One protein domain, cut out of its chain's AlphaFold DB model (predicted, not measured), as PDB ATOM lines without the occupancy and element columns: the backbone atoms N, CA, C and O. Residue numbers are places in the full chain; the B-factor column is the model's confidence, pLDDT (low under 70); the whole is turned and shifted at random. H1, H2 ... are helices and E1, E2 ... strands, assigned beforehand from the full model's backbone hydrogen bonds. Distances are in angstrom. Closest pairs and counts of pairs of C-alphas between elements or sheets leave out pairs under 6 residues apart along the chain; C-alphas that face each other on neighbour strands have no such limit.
ATOM      1  N   MET A  29      33.480  -4.716 -41.465       70.81
ATOM      2  CA  MET A  29      32.241  -5.286 -40.936       70.81
ATOM      3  C   MET A  29      32.264  -5.190 -39.401       70.81
ATOM      4  O   MET A  29      33.142  -5.795 -38.785       70.81
ATOM      5  N   PRO A  30      31.330  -4.468 -38.754       75.81
ATOM      6  CA  PRO A  30      31.336  -4.313 -37.298       75.81
ATOM      7  C   PRO A  30      31.277  -5.643 -36.534       75.81
ATOM      8  O   PRO A  30      31.947  -5.792 -35.517       75.81
ATOM      9  N   SER A  31      30.546  -6.638 -37.042       78.50
ATOM     10  CA  SER A  31      30.441  -7.959 -36.407       78.50
ATOM     11  C   SER A  31      31.744  -8.763 -36.450       78.50
ATOM     12  O   SER A  31      31.996  -9.531 -35.527       78.50
ATOM     13  N   LEU A  32      32.608  -8.559 -37.455       81.69
ATOM     14  CA  LEU A  32      33.948  -9.159 -37.451       81.69
ATOM     15  C   LEU A  32      34.806  -8.589 -36.319       81.69
ATOM     16  O   LEU A  32      35.631  -9.304 -35.773       81.69
ATOM     17  N   LEU A  33      34.587  -7.335 -35.916       81.31
ATOM     18  CA  LEU A  33      35.312  -6.740 -34.790       81.31
ATOM     19  C   LEU A  33      34.852  -7.321 -33.449       81.31
ATOM     20  O   LEU A  33      35.677  -7.541 -32.566       81.31
ATOM     21  N   VAL A  34      33.551  -7.603 -33.312       85.81
ATOM     22  CA  VAL A  34      33.001  -8.303 -32.138       85.81
ATOM     23  C   VAL A  34      33.547  -9.729 -32.068       85.81
ATOM     24  O   VAL A  34      34.023 -10.149 -31.017       85.81
ATOM     25  N   LEU A  35      33.549 -10.446 -33.197       87.12
ATOM     26  CA  LEU A  35      34.132 -11.781 -33.294       87.12
ATOM     27  C   LEU A  35      35.628 -11.773 -32.950       87.12
ATOM     28  O   LEU A  35      36.064 -12.597 -32.155       87.12
ATOM     29  N   ASP A  36      36.402 -10.832 -33.497       85.75
ATOM     30  CA  ASP A  36      37.827 -10.675 -33.187       85.75
ATOM     31  C   ASP A  36      38.048 -10.457 -31.685       85.75
ATOM     32  O   ASP A  36      38.962 -11.041 -31.104       85.75
ATOM     33  N   GLY A  37      37.206  -9.638 -31.044       85.00
ATOM     34  CA  GLY A  37      37.235  -9.419 -29.598       85.00
ATOM     35  C   GLY A  37      36.955 -10.698 -28.806       85.00
ATOM     36  O   GLY A  37      37.726 -11.042 -27.913       85.00
ATOM     37  N   ALA A  38      35.902 -11.434 -29.171       89.81
ATOM     38  CA  ALA A  38      35.520 -12.682 -28.512       89.81
ATOM     39  C   ALA A  38      36.580 -13.783 -28.681       89.81
ATOM     40  O   ALA A  38      36.952 -14.439 -27.712       89.81
ATOM     41  N   LEU A  39      37.115 -13.950 -29.894       90.00
ATOM     42  CA  LEU A  39      38.161 -14.930 -30.189       90.00
ATOM     43  C   LEU A  39      39.456 -14.631 -29.432       90.00
ATOM     44  O   LEU A  39      40.110 -15.556 -28.962       90.00
ATOM     45  N   ARG A  40      39.815 -13.352 -29.277       86.25
ATOM     46  CA  ARG A  40      40.966 -12.943 -28.461       86.25
ATOM     47  C   ARG A  40      40.737 -13.182 -26.978       86.25
ATOM     48  O   ARG A  40      41.629 -13.698 -26.323       86.25
ATOM     49  N   ALA A  41      39.558 -12.838 -26.464       86.56
ATOM     50  CA  ALA A  41      39.214 -13.097 -25.069       86.56
ATOM     51  C   ALA A  41      39.246 -14.603 -24.754       86.56
ATOM     52  O   ALA A  41      39.769 -15.002 -23.722       86.56
ATOM     53  N   TRP A  42      38.749 -15.438 -25.673       90.69
ATOM     54  CA  TRP A  42      38.817 -16.896 -25.557       90.69
ATOM     55  C   TRP A  42      40.248 -17.440 -25.655       90.69
ATOM     56  O   TRP A  42      40.624 -18.336 -24.894       90.69
ATOM     57  N   ALA A  43      41.047 -16.916 -26.590       86.19
ATOM     58  CA  ALA A  43      42.441 -17.316 -26.724       86.19
ATOM     59  C   ALA A  43      43.245 -16.966 -25.467       86.19
ATOM     60  O   ALA A  43      44.073 -17.771 -25.034       86.19
ATOM     61  N   GLY A  44      42.952 -15.807 -24.867       84.38
ATOM     62  CA  GLY A  44      43.736 -15.237 -23.783       84.38
ATOM     63  C   GLY A  44      45.199 -15.144 -24.203       84.38
ATOM     64  O   GLY A  44      45.509 -14.746 -25.328       84.38
ATOM     65  N   ASP A  45      46.058 -15.617 -23.314       74.50
ATOM     66  CA  ASP A  45      47.508 -15.645 -23.482       74.50
ATOM     67  C   ASP A  45      47.991 -16.979 -24.092       74.50
ATOM     68  O   ASP A  45      49.162 -17.192 -24.336       74.50
ATOM     69  N   ALA A  46      47.123 -17.941 -24.403       76.25
ATOM     70  CA  ALA A  46      47.575 -19.231 -24.935       76.25
ATOM     71  C   ALA A  46      47.901 -19.163 -26.445       76.25
ATOM     72  O   ALA A  46      47.010 -18.989 -27.277       76.25
ATOM     73  N   THR A  47      49.167 -19.373 -26.832       77.31
ATOM     74  CA  THR A  47      49.642 -19.313 -28.235       77.31
ATOM     75  C   THR A  47      48.920 -20.292 -29.157       77.31
ATOM     76  O   THR A  47      48.559 -19.942 -30.282       77.31
ATOM     77  N   ASP A  48      48.705 -21.526 -28.695       80.31
ATOM     78  CA  ASP A  48      47.991 -22.577 -29.425       80.31
ATOM     79  C   ASP A  48      46.542 -22.157 -29.712       80.31
ATOM     80  O   ASP A  48      46.087 -22.225 -30.859       80.31
ATOM     81  N   ARG A  49      45.845 -21.615 -28.707       83.94
ATOM     82  CA  ARG A  49      44.509 -21.028 -28.876       83.94
ATOM     83  C   ARG A  49      44.533 -19.790 -29.763       83.94
ATOM     84  O   ARG A  49      43.620 -19.620 -30.564       83.94
ATOM     85  N   GLY A  50      45.575 -18.966 -29.690       85.38
ATOM     86  CA  GLY A  50      45.773 -17.813 -30.567       85.38
ATOM     87  C   GLY A  50      45.813 -18.208 -32.044       85.38
ATOM     88  O   GLY A  50      45.141 -17.590 -32.872       85.38
ATOM     89  N   TYR A  51      46.516 -19.294 -32.379       85.94
ATOM     90  CA  TYR A  51      46.474 -19.856 -33.729       85.94
ATOM     91  C   TYR A  51      45.071 -20.337 -34.098       85.94
ATOM     92  O   TYR A  51      44.578 -19.969 -35.160       85.94
ATOM     93  N   LEU A  52      44.397 -21.110 -33.239       89.62
ATOM     94  CA  LEU A  52      43.036 -21.595 -33.518       89.62
ATOM     95  C   LEU A  52      42.033 -20.448 -33.719       89.62
ATOM     96  O   LEU A  52      41.216 -20.498 -34.641       89.62
ATOM     97  N   ALA A  53      42.134 -19.397 -32.907       90.31
ATOM     98  CA  ALA A  53      41.367 -18.168 -33.043       90.31
ATOM     99  C   ALA A  53      41.616 -17.509 -34.405       90.31
ATOM    100  O   ALA A  53      40.669 -17.116 -35.084       90.31
ATOM    101  N   GLU A  54      42.869 -17.448 -34.859       91.69
ATOM    102  CA  GLU A  54      43.212 -16.931 -36.185       91.69
ATOM    103  C   GLU A  54      42.616 -17.785 -37.321       91.69
ATOM    104  O   GLU A  54      42.081 -17.229 -38.283       91.69
ATOM    105  N   LEU A  55      42.622 -19.120 -37.203       94.31
ATOM    106  CA  LEU A  55      41.976 -20.006 -38.184       94.31
ATOM    107  C   LEU A  55      40.457 -19.756 -38.242       94.31
ATOM    108  O   LEU A  55      39.881 -19.647 -39.327       94.31
ATOM    109  N   ALA A  56      39.800 -19.651 -37.081       93.94
ATOM    110  CA  ALA A  56      38.363 -19.394 -36.981       93.94
ATOM    111  C   ALA A  56      37.991 -18.015 -37.548       93.94
ATOM    112  O   ALA A  56      37.039 -17.888 -38.322       93.94
ATOM    113  N   ARG A  57      38.792 -16.992 -37.234       93.56
ATOM    114  CA  ARG A  57      38.657 -15.639 -37.779       93.56
ATOM    115  C   ARG A  57      38.711 -15.642 -39.304       93.56
ATOM    116  O   ARG A  57      37.846 -15.061 -39.955       93.56
ATOM    117  N   ARG A  58      39.690 -16.338 -39.887       95.00
ATOM    118  CA  ARG A  58      39.832 -16.475 -41.345       95.00
ATOM    119  C   ARG A  58      38.638 -17.191 -41.977       95.00
ATOM    120  O   ARG A  58      38.118 -16.718 -42.984       95.00
ATOM    121  N   ALA A  59      38.118 -18.237 -41.337       95.31
ATOM    122  CA  ALA A  59      36.912 -18.923 -41.795       95.31
ATOM    123  C   ALA A  59      35.652 -18.029 -41.778       95.31
ATOM    124  O   ALA A  59      34.790 -18.168 -42.650       95.31
ATOM    125  N   ALA A  60      35.540 -17.110 -40.814       94.12
ATOM    126  CA  ALA A  60      34.452 -16.134 -40.762       94.12
ATOM    127  C   ALA A  60      34.593 -15.053 -41.846       94.12
ATOM    128  O   ALA A  60      33.615 -14.740 -42.530       94.12
ATOM    129  N   ILE A  61      35.812 -14.537 -42.052       93.50
ATOM    130  CA  ILE A  61      36.127 -13.603 -43.145       93.50
ATOM    131  C   ILE A  61      35.760 -14.225 -44.497       93.50
ATOM    132  O   ILE A  61      35.098 -13.571 -45.297       93.50
ATOM    133  N   ASP A  62      36.108 -15.494 -44.716       96.81
ATOM    134  CA  ASP A  62      35.786 -16.247 -45.933       96.81
ATOM    135  C   ASP A  62      34.274 -16.292 -46.216       96.81
ATOM    136  O   ASP A  62      33.811 -16.054 -47.332       96.81
ATOM    137  N   ALA A  63      33.468 -16.576 -45.188       95.69
ATOM    138  CA  ALA A  63      32.015 -16.647 -45.320       95.69
ATOM    139  C   ALA A  63      31.391 -15.284 -45.661       95.69
ATOM    140  O   ALA A  63      30.488 -15.196 -46.500       95.69
ATOM    141  N   TRP A  64      31.881 -14.220 -45.021       94.06
ATOM    142  CA  TRP A  64      31.439 -12.861 -45.302       94.06
ATOM    143  C   TRP A  64      31.842 -12.420 -46.714       94.06
ATOM    144  O   TRP A  64      30.985 -11.986 -47.489       94.06
ATOM    145  N   ALA A  65      33.116 -12.592 -47.070       94.44
ATOM    146  CA  ALA A  65      33.658 -12.191 -48.360       94.44
ATOM    147  C   ALA A  65      32.907 -12.873 -49.508       94.44
ATOM    148  O   ALA A  65      32.475 -12.188 -50.431       94.44
ATOM    149  N   ALA A  66      32.615 -14.175 -49.408       97.12
ATOM    150  CA  ALA A  66      31.812 -14.901 -50.397       97.12
ATOM    151  C   ALA A  66      30.450 -14.239 -50.700       97.12
ATOM    152  O   ALA A  66      29.981 -14.252 -51.841       97.12
ATOM    153  N   THR A  67      29.809 -13.624 -49.701       95.31
ATOM    154  CA  THR A  67      28.546 -12.894 -49.896       95.31
ATOM    155  C   THR A  67      28.753 -11.590 -50.659       95.31
ATOM    156  O   THR A  67      27.981 -11.284 -51.567       95.31
ATOM    157  N   GLU A  68      29.817 -10.851 -50.352       93.94
ATOM    158  CA  GLU A  68      30.160  -9.630 -51.083       93.94
ATOM    159  C   GLU A  68      30.593  -9.919 -52.528       93.94
ATOM    160  O   GLU A  68      30.221  -9.165 -53.428       93.94
ATOM    161  N   ILE A  69      31.293 -11.032 -52.782       95.62
ATOM    162  CA  ILE A  69      31.672 -11.457 -54.139       95.62
ATOM    163  C   ILE A  69      30.434 -11.672 -55.014       95.62
ATOM    164  O   ILE A  69      30.367 -11.126 -56.114       95.62
ATOM    165  N   ARG A  70      29.415 -12.388 -54.514       96.19
ATOM    166  CA  ARG A  70      28.161 -12.615 -55.261       96.19
ATOM    167  C   ARG A  70      27.443 -11.318 -55.625       96.19
ATOM    168  O   ARG A  70      26.877 -11.218 -56.710       96.19
ATOM    169  N   ARG A  71      27.473 -10.329 -54.727       94.50
ATOM    170  CA  ARG A  71      26.830  -9.022 -54.926       94.50
ATOM    171  C   ARG A  71      27.574  -8.152 -55.932       94.50
ATOM    172  O   ARG A  71      26.945  -7.480 -56.736       94.50
ATOM    173  N   ARG A  72      28.905  -8.136 -55.858       93.38
ATOM    174  CA  ARG A  72      29.745  -7.182 -56.598       93.38
ATOM    175  C   ARG A  72      30.276  -7.715 -57.917       93.38
ATOM    176  O   ARG A  72      30.661  -6.910 -58.754       93.38
ATOM    177  N   ARG A  73      30.335  -9.040 -58.074       96.31
ATOM    178  CA  ARG A  73      30.848  -9.724 -59.269       96.31
ATOM    179  C   ARG A  73      32.205  -9.164 -59.742       96.31
ATOM    180  O   ARG A  73      32.314  -8.692 -60.871       96.31
ATOM    181  N   PRO A  74      33.236  -9.139 -58.876       94.94
ATOM    182  CA  PRO A  74      34.546  -8.624 -59.266       94.94
ATOM    183  C   PRO A  74      35.182  -9.500 -60.350       94.94
ATOM    184  O   PRO A  74      34.897 -10.688 -60.428       94.94
ATOM    185  N   ARG A  75      36.102  -8.933 -61.139       95.12
ATOM    186  CA  ARG A  75      36.871  -9.685 -62.151       95.12
ATOM    187  C   ARG A  75      37.995 -10.532 -61.555       95.12
ATOM    188  O   ARG A  75      38.316 -11.587 -62.089       95.12
ATOM    189  N   ILE A  76      38.598 -10.070 -60.460       95.88
ATOM    190  CA  ILE A  76      39.720 -10.726 -59.778       95.88
ATOM    191  C   ILE A  76      39.460 -10.690 -58.274       95.88
ATOM    192  O   ILE A  76      39.031  -9.668 -57.733       95.88
ATOM    193  N   VAL A  77      39.742 -11.800 -57.598       96.81
ATOM    194  CA  VAL A  77      39.656 -11.936 -56.147       96.81
ATOM    195  C   VAL A  77      40.982 -12.442 -55.607       96.81
ATOM    196  O   VAL A  77      41.440 -13.524 -55.967       96.81
ATOM    197  N   ILE A  78      41.575 -11.660 -54.709       95.94
ATOM    198  CA  ILE A  78      42.798 -12.015 -53.990       95.94
ATOM    199  C   ILE A  78      42.411 -12.308 -52.543       95.94
ATOM    200  O   ILE A  78      41.769 -11.474 -51.903       95.94
ATOM    201  N   ALA A  79      42.782 -13.477 -52.026       95.81
ATOM    202  CA  ALA A  79      42.472 -13.861 -50.652       95.81
ATOM    203  C   ALA A  79      43.639 -14.603 -49.995       95.81
ATOM    204  O   ALA A  79      44.349 -15.371 -50.642       95.81
ATOM    205  N   SER A  80      43.822 -14.373 -48.696       96.44
ATOM    206  CA  SER A  80      44.794 -15.092 -47.873       96.44
ATOM    207  C   SER A  80      44.372 -16.542 -47.622       96.44
ATOM    208  O   SER A  80      43.182 -16.865 -47.607       96.44
ATOM    209  N   SER A  81      45.349 -17.403 -47.344       96.38
ATOM    210  CA  SER A  81      45.119 -18.796 -46.965       96.38
ATOM    211  C   SER A  81      44.174 -18.914 -45.767       96.38
ATOM    212  O   SER A  81      44.162 -18.071 -44.875       96.38
ATOM    213  N   LEU A  82      43.354 -19.960 -45.750       97.81
ATOM    214  CA  LEU A  82      42.291 -20.268 -44.791       97.81
ATOM    215  C   LEU A  82      41.118 -19.277 -44.785       97.81
ATOM    216  O   LEU A  82      40.144 -19.487 -44.056       97.81
ATOM    217  N   ALA A  83      41.195 -18.214 -45.589       97.44
ATOM    218  CA  ALA A  83      40.146 -17.222 -45.781       97.44
ATOM    219  C   ALA A  83      39.577 -17.238 -47.213       97.44
ATOM    220  O   ALA A  83      38.868 -16.308 -47.595       97.44
ATOM    221  N   ALA A  84      39.906 -18.255 -48.017       98.25
ATOM    222  CA  ALA A  84      39.708 -18.208 -49.460       98.25
ATOM    223  C   ALA A  84      38.712 -19.245 -49.994       98.25
ATOM    224  O   ALA A  84      38.181 -19.055 -51.084       98.25
ATOM    225  N   ARG A  85      38.422 -20.335 -49.272       98.44
ATOM    226  CA  ARG A  85      37.640 -21.458 -49.827       98.44
ATOM    227  C   ARG A  85      36.263 -21.045 -50.366       98.44
ATOM    228  O   ARG A  85      35.954 -21.297 -51.530       98.44
ATOM    229  N   ARG A  86      35.403 -20.455 -49.531       98.56
ATOM    230  CA  ARG A  86      34.051 -20.019 -49.940       98.56
ATOM    231  C   ARG A  86      34.124 -18.802 -50.857       98.56
ATOM    232  O   ARG A  86      33.328 -18.687 -51.785       98.56
ATOM    233  N   THR A  87      35.088 -17.929 -50.606       98.56
ATOM    234  CA  THR A  87      35.375 -16.725 -51.379       98.56
ATOM    235  C   THR A  87      35.683 -17.071 -52.831       98.56
ATOM    236  O   THR A  87      35.050 -16.528 -53.729       98.56
ATOM    237  N   PHE A  88      36.575 -18.030 -53.077       98.69
ATOM    238  CA  PHE A  88      36.934 -18.488 -54.417       98.69
ATOM    239  C   PHE A  88      35.832 -19.299 -55.074       98.69
ATOM    240  O   PHE A  88      35.584 -19.107 -56.258       98.69
ATOM    241  N   ALA A  89      35.111 -20.142 -54.329       98.62
ATOM    242  CA  ALA A  89      33.936 -20.814 -54.877       98.62
ATOM    243  C   ALA A  89      32.899 -19.797 -55.400       98.62
ATOM    244  O   ALA A  89      32.409 -19.928 -56.520       98.62
ATOM    245  N   ALA A  90      32.624 -18.737 -54.630       98.56
ATOM    246  CA  ALA A  90      31.753 -17.644 -55.060       98.56
ATOM    247  C   ALA A  90      32.341 -16.843 -56.235       98.56
ATOM    248  O   ALA A  90      31.594 -16.442 -57.121       98.56
ATOM    249  N   ALA A  91      33.658 -16.627 -56.253       98.44
ATOM    250  CA  ALA A  91      34.362 -15.907 -57.313       98.44
ATOM    251  C   ALA A  91      34.261 -16.651 -58.652       98.44
ATOM    252  O   ALA A  91      33.846 -16.075 -59.654       98.44
ATOM    253  N   ARG A  92      34.525 -17.960 -58.649       98.25
ATOM    254  CA  ARG A  92      34.396 -18.817 -59.833       98.25
ATOM    255  C   ARG A  92      32.961 -18.862 -60.351       98.25
ATOM    256  O   ARG A  92      32.758 -18.795 -61.557       98.25
ATOM    257  N   ALA A  93      31.969 -18.899 -59.458       98.31
ATOM    258  CA  ALA A  93      30.554 -18.875 -59.839       98.31
ATOM    259  C   ALA A  93      30.132 -17.584 -60.569       98.31
ATOM    260  O   ALA A  93      29.136 -17.589 -61.285       98.31
ATOM    261  N   VAL A  94      30.878 -16.486 -60.403       98.19
ATOM    262  CA  VAL A  94      30.656 -15.220 -61.122       98.19
ATOM    263  C   VAL A  94      31.702 -14.966 -62.217       98.19
ATOM    264  O   VAL A  94      31.770 -13.859 -62.740       98.19
ATOM    265  N   GLY A  95      32.515 -15.973 -62.563       97.69
ATOM    266  CA  GLY A  95      33.529 -15.891 -63.621       97.69
ATOM    267  C   GLY A  95      34.799 -15.111 -63.253       97.69
ATOM    268  O   GLY A  95      35.567 -14.750 -64.140       97.69
ATOM    269  N   ALA A  96      35.034 -14.835 -61.971       97.69
ATOM    270  CA  ALA A  96      36.212 -14.109 -61.511       97.69
ATOM    271  C   ALA A  96      37.466 -14.997 -61.459       97.69
ATOM    272  O   ALA A  96      37.386 -16.179 -61.112       97.69
ATOM    273  N   ARG A  97      38.637 -14.394 -61.692       97.94
ATOM    274  CA  ARG A  97      39.942 -15.011 -61.410       97.94
ATOM    275  C   ARG A  97      40.240 -15.019 -59.918       97.94
ATOM    276  O   ARG A  97      39.844 -14.115 -59.182       97.94
ATOM    277  N   THR A  98      40.980 -16.023 -59.481       98.50
ATOM    278  CA  THR A  98      41.259 -16.297 -58.071       98.50
ATOM    279  C   THR A  98      42.758 -16.363 -57.812       98.50
ATOM    280  O   THR A  98      43.485 -17.125 -58.446       98.50
ATOM    281  N   VAL A  99      43.230 -15.554 -56.866       97.81
ATOM    282  CA  VAL A  99      44.642 -15.473 -56.481       97.81
ATOM    283  C   VAL A  99      44.771 -15.767 -54.992       97.81
ATOM    284  O   VAL A  99      44.335 -14.978 -54.149       97.81
ATOM    285  N   LEU A 100      45.368 -16.906 -54.659       97.94
ATOM    286  CA  LEU A 100      45.649 -17.303 -53.284       97.94
ATOM    287  C   LEU A 100      46.946 -16.666 -52.809       97.94
ATOM    288  O   LEU A 100      47.981 -16.856 -53.435       97.94
ATOM    289  N   VAL A 101      46.924 -15.992 -51.666       96.31
ATOM    290  CA  VAL A 101      48.141 -15.618 -50.940       96.31
ATOM    291  C   VAL A 101      48.366 -16.645 -49.838       96.31
ATOM    292  O   VAL A 101      47.664 -16.650 -48.826       96.31
ATOM    293  N   LEU A 102      49.340 -17.531 -50.031       94.44
ATOM    294  CA  LEU A 102      49.744 -18.541 -49.060       94.44
ATOM    295  C   LEU A 102      50.596 -17.898 -47.954       94.44
ATOM    296  O   LEU A 102      51.813 -18.048 -47.889       94.44
ATOM    297  N   ASP A 103      49.935 -17.125 -47.096       91.44
ATOM    298  CA  ASP A 103      50.534 -16.383 -45.983       91.44
ATOM    299  C   ASP A 103      50.685 -17.206 -44.690       91.44
ATOM    300  O   ASP A 103      51.246 -16.719 -43.706       91.44
ATOM    301  N   PHE A 104      50.226 -18.458 -44.710       91.25
ATOM    302  CA  PHE A 104      50.366 -19.460 -43.654       91.25
ATOM    303  C   PHE A 104      51.222 -20.635 -44.135       91.25
ATOM    304  O   PHE A 104      51.156 -20.959 -45.322       91.25
ATOM    305  N   PRO A 105      51.962 -21.318 -43.236       92.44
ATOM    306  CA  PRO A 105      52.616 -22.570 -43.590       92.44
ATOM    307  C   PRO A 105      51.623 -23.584 -44.149       92.44
ATOM    308  O   PRO A 105      50.448 -23.595 -43.754       92.44
ATOM    309  N   LEU A 106      52.097 -24.475 -45.016       94.88
ATOM    310  CA  LEU A 106      51.314 -25.640 -45.417       94.88
ATOM    311  C   LEU A 106      51.064 -26.513 -44.185       94.88
ATOM    312  O   LEU A 106      51.981 -27.145 -43.674       94.88
ATOM    313  N   LEU A 107      49.827 -26.538 -43.681       95.75
ATOM    314  CA  LEU A 107      49.515 -27.071 -42.350       95.75
ATOM    315  C   LEU A 107      49.881 -28.553 -42.205       95.75
ATOM    316  O   LEU A 107      50.374 -28.959 -41.158       95.75
ATOM    317  N   ARG A 108      49.687 -29.343 -43.268       95.25
ATOM    318  CA  ARG A 108      50.081 -30.758 -43.305       95.25
ATOM    319  C   ARG A 108      51.599 -30.932 -43.195       95.25
ATOM    320  O   ARG A 108      52.059 -31.815 -42.480       95.25
ATOM    321  N   VAL A 109      52.366 -30.095 -43.891       95.06
ATOM    322  CA  VAL A 109      53.836 -30.126 -43.843       95.06
ATOM    323  C   VAL A 109      54.327 -29.627 -42.489       95.06
ATOM    324  O   VAL A 109      55.165 -30.273 -41.875       95.06
ATOM    325  N   LEU A 110      53.717 -28.562 -41.964       93.81
ATOM    326  CA  LEU A 110      54.013 -28.038 -40.636       93.81
ATOM    327  C   LEU A 110      53.874 -29.113 -39.552       93.81
ATOM    328  O   LEU A 110      54.701 -29.155 -38.654       93.81
ATOM    329  N   HIS A 111      52.863 -29.987 -39.611       94.62
ATOM    330  CA  HIS A 111      52.741 -31.076 -38.628       94.62
ATOM    331  C   HIS A 111      53.926 -32.032 -38.700       94.62
ATOM    332  O   HIS A 111      54.522 -32.312 -37.669       94.62
ATOM    333  N   ARG A 112      54.324 -32.443 -39.910       94.44
ATOM    334  CA  ARG A 112      55.495 -33.310 -40.115       94.44
ATOM    335  C   ARG A 112      56.783 -32.660 -39.614       94.44
ATOM    336  O   ARG A 112      57.601 -33.332 -38.995       94.44
ATOM    337  N   ASP A 113      56.957 -31.364 -39.866       93.94
ATOM    338  CA  ASP A 113      58.130 -30.618 -39.406       93.94
ATOM    339  C   ASP A 113      58.139 -30.488 -37.872       93.94
ATOM    340  O   ASP A 113      59.186 -30.657 -37.249       93.94
ATOM    341  N   LEU A 114      56.975 -30.275 -37.245       93.44
ATOM    342  CA  LEU A 114      56.843 -30.261 -35.785       93.44
ATOM    343  C   LEU A 114      57.087 -31.641 -35.164       93.44
ATOM    344  O   LEU A 114      57.736 -31.713 -34.126       93.44
ATOM    345  N   ASP A 115      56.610 -32.721 -35.787       94.69
ATOM    346  CA  ASP A 115      56.856 -34.097 -35.337       94.69
ATOM    347  C   ASP A 115      58.352 -34.436 -35.408       94.69
ATOM    348  O   ASP A 115      58.926 -34.933 -34.438       94.69
ATOM    349  N   ARG A 116      59.013 -34.094 -36.523       93.25
ATOM    350  CA  ARG A 116      60.469 -34.247 -36.679       93.25
ATOM    351  C   ARG A 116      61.223 -33.445 -35.620       93.25
ATOM    352  O   ARG A 116      62.145 -33.960 -35.001       93.25
ATOM    353  N   ALA A 117      60.824 -32.196 -35.396       92.31
ATOM    354  CA  ALA A 117      61.428 -31.343 -34.384       92.31
ATOM    355  C   ALA A 117      61.221 -31.871 -32.956       92.31
ATOM    356  O   ALA A 117      62.144 -31.826 -32.150       92.31
ATOM    357  N   ALA A 118      60.034 -32.394 -32.643       93.56
ATOM    358  CA  ALA A 118      59.725 -32.956 -31.331       93.56
ATOM    359  C   ALA A 118      60.550 -34.215 -31.022       93.56
ATOM    360  O   ALA A 118      60.797 -34.495 -29.854       93.56
ATOM    361  N   ALA A 119      61.000 -34.953 -32.044       93.19
ATOM    362  CA  ALA A 119      61.920 -36.075 -31.862       93.19
ATOM    363  C   ALA A 119      63.331 -35.628 -31.431       93.19
ATOM    364  O   ALA A 119      64.021 -36.377 -30.747       93.19
ATOM    365  N   VAL A 120      63.748 -34.414 -31.811       90.25
ATOM    366  CA  VAL A 120      65.041 -33.824 -31.418       90.25
ATOM    367  C   VAL A 120      64.945 -33.129 -30.057       90.25
ATOM    368  O   VAL A 120      65.845 -33.273 -29.237       90.25
ATOM    369  N   TRP A 121      63.841 -32.417 -29.802       89.25
ATOM    370  CA  TRP A 121      63.596 -31.673 -28.559       89.25
ATOM    371  C   TRP A 121      62.292 -32.113 -27.874       89.25
ATOM    372  O   TRP A 121      61.285 -31.389 -27.906       89.25
ATOM    373  N   PRO A 122      62.268 -33.312 -27.263       90.94
ATOM    374  CA  PRO A 122      61.069 -33.891 -26.656       90.94
ATOM    375  C   PRO A 122      60.591 -33.158 -25.393       90.94
ATOM    376  O   PRO A 122      59.504 -33.425 -24.891       90.94
ATOM    377  N   GLU A 123      61.354 -32.218 -24.851       90.50
ATOM    378  CA  GLU A 123      60.957 -31.385 -23.716       90.50
ATOM    379  C   GLU A 123      60.167 -30.128 -24.127       90.50
ATOM    380  O   GLU A 123      59.586 -29.446 -23.276       90.50
ATOM    381  N   ARG A 124      60.129 -29.797 -25.425       89.69
ATOM    382  CA  ARG A 124      59.490 -28.581 -25.953       89.69
ATOM    383  C   ARG A 124      57.997 -28.808 -26.184       89.69
ATOM    384  O   ARG A 124      57.572 -29.491 -27.122       89.69
ATOM    385  N   ARG A 125      57.166 -28.212 -25.323       87.00
ATOM    386  CA  ARG A 125      55.712 -28.442 -25.301       87.00
ATOM    387  C   ARG A 125      55.038 -27.896 -26.550       87.00
ATOM    388  O   ARG A 125      54.082 -28.508 -27.027       87.00
ATOM    389  N   PHE A 126      55.507 -26.775 -27.095       84.81
ATOM    390  CA  PHE A 126      54.922 -26.188 -28.299       84.81
ATOM    391  C   PHE A 126      54.963 -27.171 -29.479       84.81
ATOM    392  O   PHE A 126      53.960 -27.329 -30.183       84.81
ATOM    393  N   LEU A 127      56.094 -27.864 -29.665       89.06
ATOM    394  CA  LEU A 127      56.299 -28.813 -30.766       89.06
ATOM    395  C   LEU A 127      55.312 -29.986 -30.704       89.06
ATOM    396  O   LEU A 127      54.793 -30.439 -31.726       89.06
ATOM    397  N   GLN A 128      54.983 -30.431 -29.494       87.81
ATOM    398  CA  GLN A 128      54.062 -31.542 -29.258       87.81
ATOM    399  C   GLN A 128      52.595 -31.126 -29.333       87.81
ATOM    400  O   GLN A 128      51.756 -31.871 -29.830       87.81
ATOM    401  N   ARG A 129      52.268 -29.936 -28.825       86.44
ATOM    402  CA  ARG A 129      50.875 -29.540 -28.593       86.44
ATOM    403  C   ARG A 129      50.206 -28.913 -29.799       86.44
ATOM    404  O   ARG A 129      49.007 -29.108 -29.990       86.44
ATOM    405  N   PHE A 130      50.928 -28.127 -30.596       87.62
ATOM    406  CA  PHE A 130      50.270 -27.418 -31.685       87.62
ATOM    407  C   PHE A 130      49.918 -28.376 -32.825       87.62
ATOM    408  O   PHE A 130      50.784 -28.799 -33.590       87.62
ATOM    409  N   ARG A 131      48.628 -28.670 -32.992       91.56
ATOM    410  CA  ARG A 131      48.097 -29.357 -34.171       91.56
ATOM    411  C   ARG A 131      46.926 -28.563 -34.728       91.56
ATOM    412  O   ARG A 131      45.928 -28.310 -34.057       91.56
ATOM    413  N   ALA A 132      47.069 -28.146 -35.980       93.50
ATOM    414  CA  ALA A 132      45.973 -27.543 -36.724       93.50
ATOM    415  C   ALA A 132      44.836 -28.568 -36.901       93.50
ATOM    416  O   ALA A 132      45.105 -29.728 -37.214       93.50
ATOM    417  N   PRO A 133      43.570 -28.166 -36.740       95.56
ATOM    418  CA  PRO A 133      42.449 -29.080 -36.873       95.56
ATOM    419  C   PRO A 133      42.297 -29.556 -38.325       95.56
ATOM    420  O   PRO A 133      42.585 -28.817 -39.271       95.56
ATOM    421  N   SER A 134      41.784 -30.774 -38.509       96.75
ATOM    422  CA  SER A 134      41.631 -31.413 -39.828       96.75
ATOM    423  C   SER A 134      40.835 -30.562 -40.824       96.75
ATOM    424  O   SER A 134      41.184 -30.490 -42.001       96.75
ATOM    425  N   TRP A 135      39.816 -29.835 -40.352       96.75
ATOM    426  CA  TRP A 135      39.034 -28.934 -41.198       96.75
ATOM    427  C   TRP A 135      39.876 -27.801 -41.798       96.75
ATOM    428  O   TRP A 135      39.584 -27.355 -42.907       96.75
ATOM    429  N   ALA A 136      40.904 -27.320 -41.091       97.31
ATOM    430  CA  ALA A 136      41.768 -26.243 -41.566       97.31
ATOM    431  C   ALA A 136      42.731 -26.757 -42.639       97.31
ATOM    432  O   ALA A 136      42.919 -26.094 -43.656       97.31
ATOM    433  N   ILE A 137      43.258 -27.971 -42.455       97.44
ATOM    434  CA  ILE A 137      44.076 -28.669 -43.454       97.44
ATOM    435  C   ILE A 137      43.270 -28.864 -44.743       97.44
ATOM    436  O   ILE A 137      43.660 -28.364 -45.798       97.44
ATOM    437  N   ALA A 138      42.091 -29.485 -44.638       97.62
ATOM    438  CA  ALA A 138      41.210 -29.723 -45.781       97.62
ATOM    439  C   ALA A 138      40.791 -28.414 -46.473       97.62
ATOM    440  O   ALA A 138      40.661 -28.352 -47.695       97.62
ATOM    441  N   ARG A 139      40.589 -27.337 -45.700       97.88
ATOM    442  CA  ARG A 139      40.297 -26.010 -46.251       97.88
ATOM    443  C   ARG A 139      41.469 -25.465 -47.060       97.88
ATOM    444  O   ARG A 139      41.246 -25.052 -48.192       97.88
ATOM    445  N   GLN A 140      42.676 -25.468 -46.502       97.50
ATOM    446  CA  GLN A 140      43.864 -24.945 -47.176       97.50
ATOM    447  C   GLN A 140      44.166 -25.711 -48.469       97.50
ATOM    448  O   GLN A 140      44.564 -25.117 -49.466       97.50
ATOM    449  N   GLU A 141      43.959 -27.025 -48.473       97.38
ATOM    450  CA  GLU A 141      44.113 -27.858 -49.670       97.38
ATOM    451  C   GLU A 141      43.081 -27.501 -50.742       97.38
ATOM    452  O   GLU A 141      43.447 -27.247 -51.891       97.38
ATOM    453  N   ALA A 142      41.805 -27.369 -50.362       98.06
ATOM    454  CA  ALA A 142      40.751 -26.953 -51.284       98.06
ATOM    455  C   ALA A 142      41.009 -25.560 -51.890       98.06
ATOM    456  O   ALA A 142      40.709 -25.324 -53.058       98.06
ATOM    457  N   GLU A 143      41.582 -24.631 -51.126       98.50
ATOM    458  CA  GLU A 143      41.934 -23.294 -51.618       98.50
ATOM    459  C   GLU A 143      42.986 -23.329 -52.725       98.50
ATOM    460  O   GLU A 143      42.843 -22.606 -53.711       98.50
ATOM    461  N   ARG A 144      44.008 -24.191 -52.602       97.06
ATOM    462  CA  ARG A 144      45.042 -24.357 -53.640       97.06
ATOM    463  C   ARG A 144      44.465 -24.942 -54.930       97.06
ATOM    464  O   ARG A 144      44.889 -24.562 -56.020       97.06
ATOM    465  N   VAL A 145      43.479 -25.831 -54.816       96.88
ATOM    466  CA  VAL A 145      42.760 -26.385 -55.975       96.88
ATOM    467  C   VAL A 145      41.922 -25.310 -56.669       96.88
ATOM    468  O   VAL A 145      41.899 -25.249 -57.894       96.88
ATOM    469  N   LEU A 146      41.253 -24.446 -55.902       98.12
ATOM    470  CA  LEU A 146      40.356 -23.423 -56.447       98.12
ATOM    471  C   LEU A 146      41.078 -22.235 -57.099       98.12
ATOM    472  O   LEU A 146      40.464 -21.570 -57.932       98.12
ATOM    473  N   ALA A 147      42.325 -21.966 -56.705       98.25
ATOM    474  CA  ALA A 147      43.095 -20.800 -57.128       98.25
ATOM    475  C   ALA A 147      43.629 -20.917 -58.566       98.25
ATOM    476  O   ALA A 147      44.230 -21.926 -58.929       98.25
ATOM    477  N   ASP A 148      43.517 -19.856 -59.362       97.94
ATOM    478  CA  ASP A 148      44.179 -19.770 -60.669       97.94
ATOM    479  C   ASP A 148      45.682 -19.475 -60.509       97.94
ATOM    480  O   ASP A 148      46.505 -20.026 -61.237       97.94
ATOM    481  N   LEU A 149      46.042 -18.666 -59.504       97.56
ATOM    482  CA  LEU A 149      47.418 -18.325 -59.131       97.56
ATOM    483  C   LEU A 149      47.618 -18.472 -57.617       97.56
ATOM    484  O   LEU A 149      46.773 -18.049 -56.829       97.56
ATOM    485  N   VAL A 150      48.758 -19.021 -57.206       97.38
ATOM    486  CA  VAL A 150      49.171 -19.157 -55.805       97.38
ATOM    487  C   VAL A 150      50.448 -18.349 -55.575       97.38
ATOM    488  O   VAL A 150      51.499 -18.628 -56.145       97.38
ATOM    489  N   ILE A 151      50.354 -17.338 -54.718       95.19
ATOM    490  CA  ILE A 151      51.467 -16.508 -54.267       95.19
ATOM    491  C   ILE A 151      52.007 -17.093 -52.960       95.19
ATOM    492  O   ILE A 151      51.284 -17.150 -51.969       95.19
ATOM    493  N   VAL A 152      53.277 -17.491 -52.937       93.44
ATOM    494  CA  VAL A 152      53.961 -18.069 -51.768       93.44
ATOM    495  C   VAL A 152      54.986 -17.100 -51.174       93.44
ATOM    496  O   VAL A 152      55.417 -16.155 -51.832       93.44
ATOM    497  N   ARG A 153      55.387 -17.316 -49.916       86.88
ATOM    498  CA  ARG A 153      56.242 -16.375 -49.161       86.88
ATOM    499  C   ARG A 153      57.740 -16.471 -49.461       86.88
ATOM    500  O   ARG A 153      58.438 -15.488 -49.257       86.88
ATOM    501  N   GLY A 154      58.219 -17.612 -49.948       87.31
ATOM    502  CA  GLY A 154      59.633 -17.822 -50.262       87.31
ATOM    503  C   GLY A 154      59.882 -19.180 -50.915       87.31
ATOM    504  O   GLY A 154      58.933 -19.891 -51.257       87.31
ATOM    505  N   ALA A 155      61.154 -19.522 -51.124       90.19
ATOM    506  CA  ALA A 155      61.539 -20.704 -51.892       90.19
ATOM    507  C   ALA A 155      61.120 -22.037 -51.251       90.19
ATOM    508  O   ALA A 155      60.726 -22.937 -51.986       90.19
ATOM    509  N   TYR A 156      61.128 -22.168 -49.919       92.62
ATOM    510  CA  TYR A 156      60.690 -23.409 -49.264       92.62
ATOM    511  C   TYR A 156      59.221 -23.724 -49.570       92.62
ATOM    512  O   TYR A 156      58.902 -24.785 -50.101       92.62
ATOM    513  N   ALA A 157      58.326 -22.758 -49.342       92.81
ATOM    514  CA  ALA A 157      56.910 -22.891 -49.681       92.81
ATOM    515  C   ALA A 157      56.692 -23.153 -51.180       92.81
ATOM    516  O   ALA A 157      55.824 -23.935 -51.558       92.81
ATOM    517  N   HIS A 158      57.503 -22.518 -52.029       94.12
ATOM    518  CA  HIS A 158      57.476 -22.731 -53.470       94.12
ATOM    519  C   HIS A 158      57.816 -24.178 -53.844       94.12
ATOM    520  O   HIS A 158      57.057 -24.820 -54.565       94.12
ATOM    521  N   ALA A 159      58.921 -24.706 -53.312       94.50
ATOM    522  CA  ALA A 159      59.358 -26.079 -53.538       94.50
ATOM    523  C   ALA A 159      58.320 -27.094 -53.041       94.50
ATOM    524  O   ALA A 159      58.021 -28.057 -53.743       94.50
ATOM    525  N   LEU A 160      57.706 -26.847 -51.879       95.12
ATOM    526  CA  LEU A 160      56.624 -27.692 -51.372       95.12
ATOM    527  C   LEU A 160      55.394 -27.674 -52.286       95.12
ATOM    528  O   LEU A 160      54.808 -28.720 -52.537       95.12
ATOM    529  N   CYS A 161      55.002 -26.510 -52.813       96.00
ATOM    530  CA  CYS A 161      53.888 -26.423 -53.756       96.00
ATOM    531  C   CYS A 161      54.165 -27.166 -55.070       96.00
ATOM    532  O   CYS A 161      53.254 -27.807 -55.594       96.00
ATOM    533  N   LEU A 162      55.400 -27.111 -55.580       96.12
ATOM    534  CA  LEU A 162      55.819 -27.899 -56.744       96.12
ATOM    535  C   LEU A 162      55.754 -29.403 -56.453       96.12
ATOM    536  O   LEU A 162      55.210 -30.159 -57.255       96.12
ATOM    537  N   ALA A 163      56.248 -29.832 -55.287       95.75
ATOM    538  CA  ALA A 163      56.188 -31.227 -54.850       95.75
ATOM    539  C   ALA A 163      54.744 -31.730 -54.649       95.75
ATOM    540  O   ALA A 163      54.454 -32.894 -54.914       95.75
ATOM    541  N   ASP A 164      53.825 -30.844 -54.252       94.00
ATOM    542  CA  ASP A 164      52.378 -31.095 -54.172       94.00
ATOM    543  C   ASP A 164      51.682 -31.097 -55.558       94.00
ATOM    544  O   ASP A 164      50.460 -31.246 -55.638       94.00
ATOM    545  N   GLY A 165      52.425 -30.914 -56.657       96.06
ATOM    546  CA  GLY A 165      51.913 -30.977 -58.030       96.06
ATOM    547  C   GLY A 165      51.302 -29.677 -58.562       96.06
ATOM    548  O   GLY A 165      50.634 -29.688 -59.599       96.06
ATOM    549  N   ILE A 166      51.501 -28.536 -57.892       96.19
ATOM    550  CA  ILE A 166      51.102 -27.233 -58.443       96.19
ATOM    551  C   ILE A 166      52.107 -26.843 -59.524       96.19
ATOM    552  O   ILE A 166      53.305 -26.803 -59.273       96.19
ATOM    553  N   SER A 167      51.631 -26.533 -60.730       95.94
ATOM    554  CA  SER A 167      52.518 -26.160 -61.834       95.94
ATOM    555  C   SER A 167      53.215 -24.814 -61.603       95.94
ATOM    556  O   SER A 167      52.623 -23.873 -61.073       95.94
ATOM    557  N   GLU A 168      54.448 -24.687 -62.098       94.62
ATOM    558  CA  GLU A 168      55.259 -23.457 -62.042       94.62
ATOM    559  C   GLU A 168      54.525 -22.223 -62.606       94.62
ATOM    560  O   GLU A 168      54.628 -21.105 -62.096       94.62
ATOM    561  N   ALA A 169      53.718 -22.417 -63.654       93.06
ATOM    562  CA  ALA A 169      52.914 -21.353 -64.254       93.06
ATOM    563  C   ALA A 169      51.877 -20.766 -63.274       93.06
ATOM    564  O   ALA A 169      51.553 -19.581 -63.353       93.06
ATOM    565  N   ARG A 170      51.393 -21.578 -62.323       95.50
ATOM    566  CA  ARG A 170      50.412 -21.201 -61.295       95.50
ATOM    567  C   ARG A 170      51.055 -20.706 -60.001       95.50
ATOM    568  O   ARG A 170      50.324 -20.416 -59.055       95.50
ATOM    569  N   LEU A 171      52.380 -20.596 -59.934       95.00
ATOM    570  CA  LEU A 171      53.098 -20.147 -58.744       95.00
ATOM    571  C   LEU A 171      53.733 -18.775 -58.941       95.00
ATOM    572  O   LEU A 171      54.246 -18.439 -60.001       95.00
ATOM    573  N   ALA A 172      53.711 -17.960 -57.897       91.12
ATOM    574  CA  ALA A 172      54.477 -16.726 -57.822       91.12
ATOM    575  C   ALA A 172      55.061 -16.580 -56.420       91.12
ATOM    576  O   ALA A 172      54.453 -17.005 -55.442       91.12
ATOM    577  N   ARG A 173      56.221 -15.938 -56.296       87.00
ATOM    578  CA  ARG A 173      56.756 -15.549 -54.988       87.00
ATOM    579  C   ARG A 173      56.318 -14.130 -54.652       87.00
ATOM    580  O   ARG A 173      56.246 -13.269 -55.531       87.00
ATOM    581  N   LEU A 174      56.000 -13.895 -53.384       81.56
ATOM    582  CA  LEU A 174      55.736 -12.559 -52.876       81.56
ATOM    583  C   LEU A 174      57.026 -11.732 -53.025       81.56
ATOM    584  O   LEU A 174      58.081 -12.203 -52.603       81.56
TER     585      LEU A 174
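What this domain is: This is residues 29 to 174 of the 318 residues of an uncharacterized protein of Deltaproteobacteria bacterium (UniProt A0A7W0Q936). A small parallel sheet has helices H3, H6 and H7 over one face and its other face bare; the long helix H2 runs beside H3 near edge strand E1, and H1 folds back along H2 as a helical hairpin. H4 and H5 make an arm running out past the sheet, and residues 120 to 125 stick out at its tip. The printed part has 146 residues, with seven named helices and four named strands in the order H1 H2 E1 H3 E2 H4 H5 H6 E3 H7 E4; the strands lie in the order E1 E2 E3 E4, all parallel. The class is mixed, helices and strands, in two layers, with H2, H3, H6 and H7 on one face of the sheet. The whole is compact, with a radius of gyration of the C-alphas of 16.4 A and spans of 51 by 40 by 23 A.

Where its parts are: Begin at C-alpha 30, at (31.336, -4.313, -37.298), where H1 starts; it holds residues 30 to 43 and is 20.1 A long. H2, residues 47 to 72, is the longest helix at 36.7 A; find its end at C-alpha 72, (29.745, -7.182, -56.598). Next come E1, residues 76 to 80, H3, residues 85 to 93, and E2, residues 97 to 102, the longest strand at 16.2 A. H4, residues 107 to 120, covers 20.2 A, and H5, residues 125 to 129, covers 6.0 A. H6, residues 134 to 146, is 18.5 A long. Read on to E3, residues 149 to 152, H7, residues 155 to 163, and E4, residues 171 to 173, which ends at C-alpha 173, (56.756, -15.549, -54.988).

How they stand to each other: Start at the sheet. Between E1 and E2 look for N 77 and O 97, 2.8 A apart; between E2 and E3 for N 151 and O 100, 2.7 A; between E3 and E4 for N 172 and O 150, 2.9 A. E1, H3, E2 and E3, H7, E4 are strand-helix-strand units, parallel neighbour strands with a helix between, each with a right-handed crossover; E2, H4 H5 H6, E3 is a third unit. H3 lies over E1 and E2 at a height over the sheet of 9.0 A, along the strands. On the same face H6 lies over E2 at 11.6 A, only just slantwise to the strands, at 32 degrees to E2 on the local plane. H7, also on that face, lies over E3 and, only just, with 3 C-alphas, over E4. H3 touches H6 at a shallow tilt of 27 degrees, the closest C-alphas being those of Arg 85 and Glu 143, 5.0 A apart. H2 touches H3 with residues 62 to 70 alone, closest at the C-alphas of Ala 66 and Thr 87, 4.1 A. H1 touches H2, opposite ways at 16 degrees, a shallow tilt, closest at the C-alphas of Ala 43 and Arg 49, 4.8 A. H4 touches H6 at a steep tilt of 49 degrees, closest at the C-alphas of Leu 107 and Ile 137, 5.8 A. H4 touches H5, closest at the C-alphas of Leu 114 and Leu 127, 5.3 A. Each O i to N i+4 pair is within hydrogen-bond range in H1, H3, H5, H6 and H7, against 21 of 22 in H2 and 9 of 10 in H4.

The domain as a whole: Look for the two C-alphas farthest apart at Arg 72 and Glu 123, 51.4 A from each other. The printed part has no cut, and no link is long; H7 to E4 is short, the others tight. The mean pLDDT of the printed part is 92.8, and no printed residue is under 70.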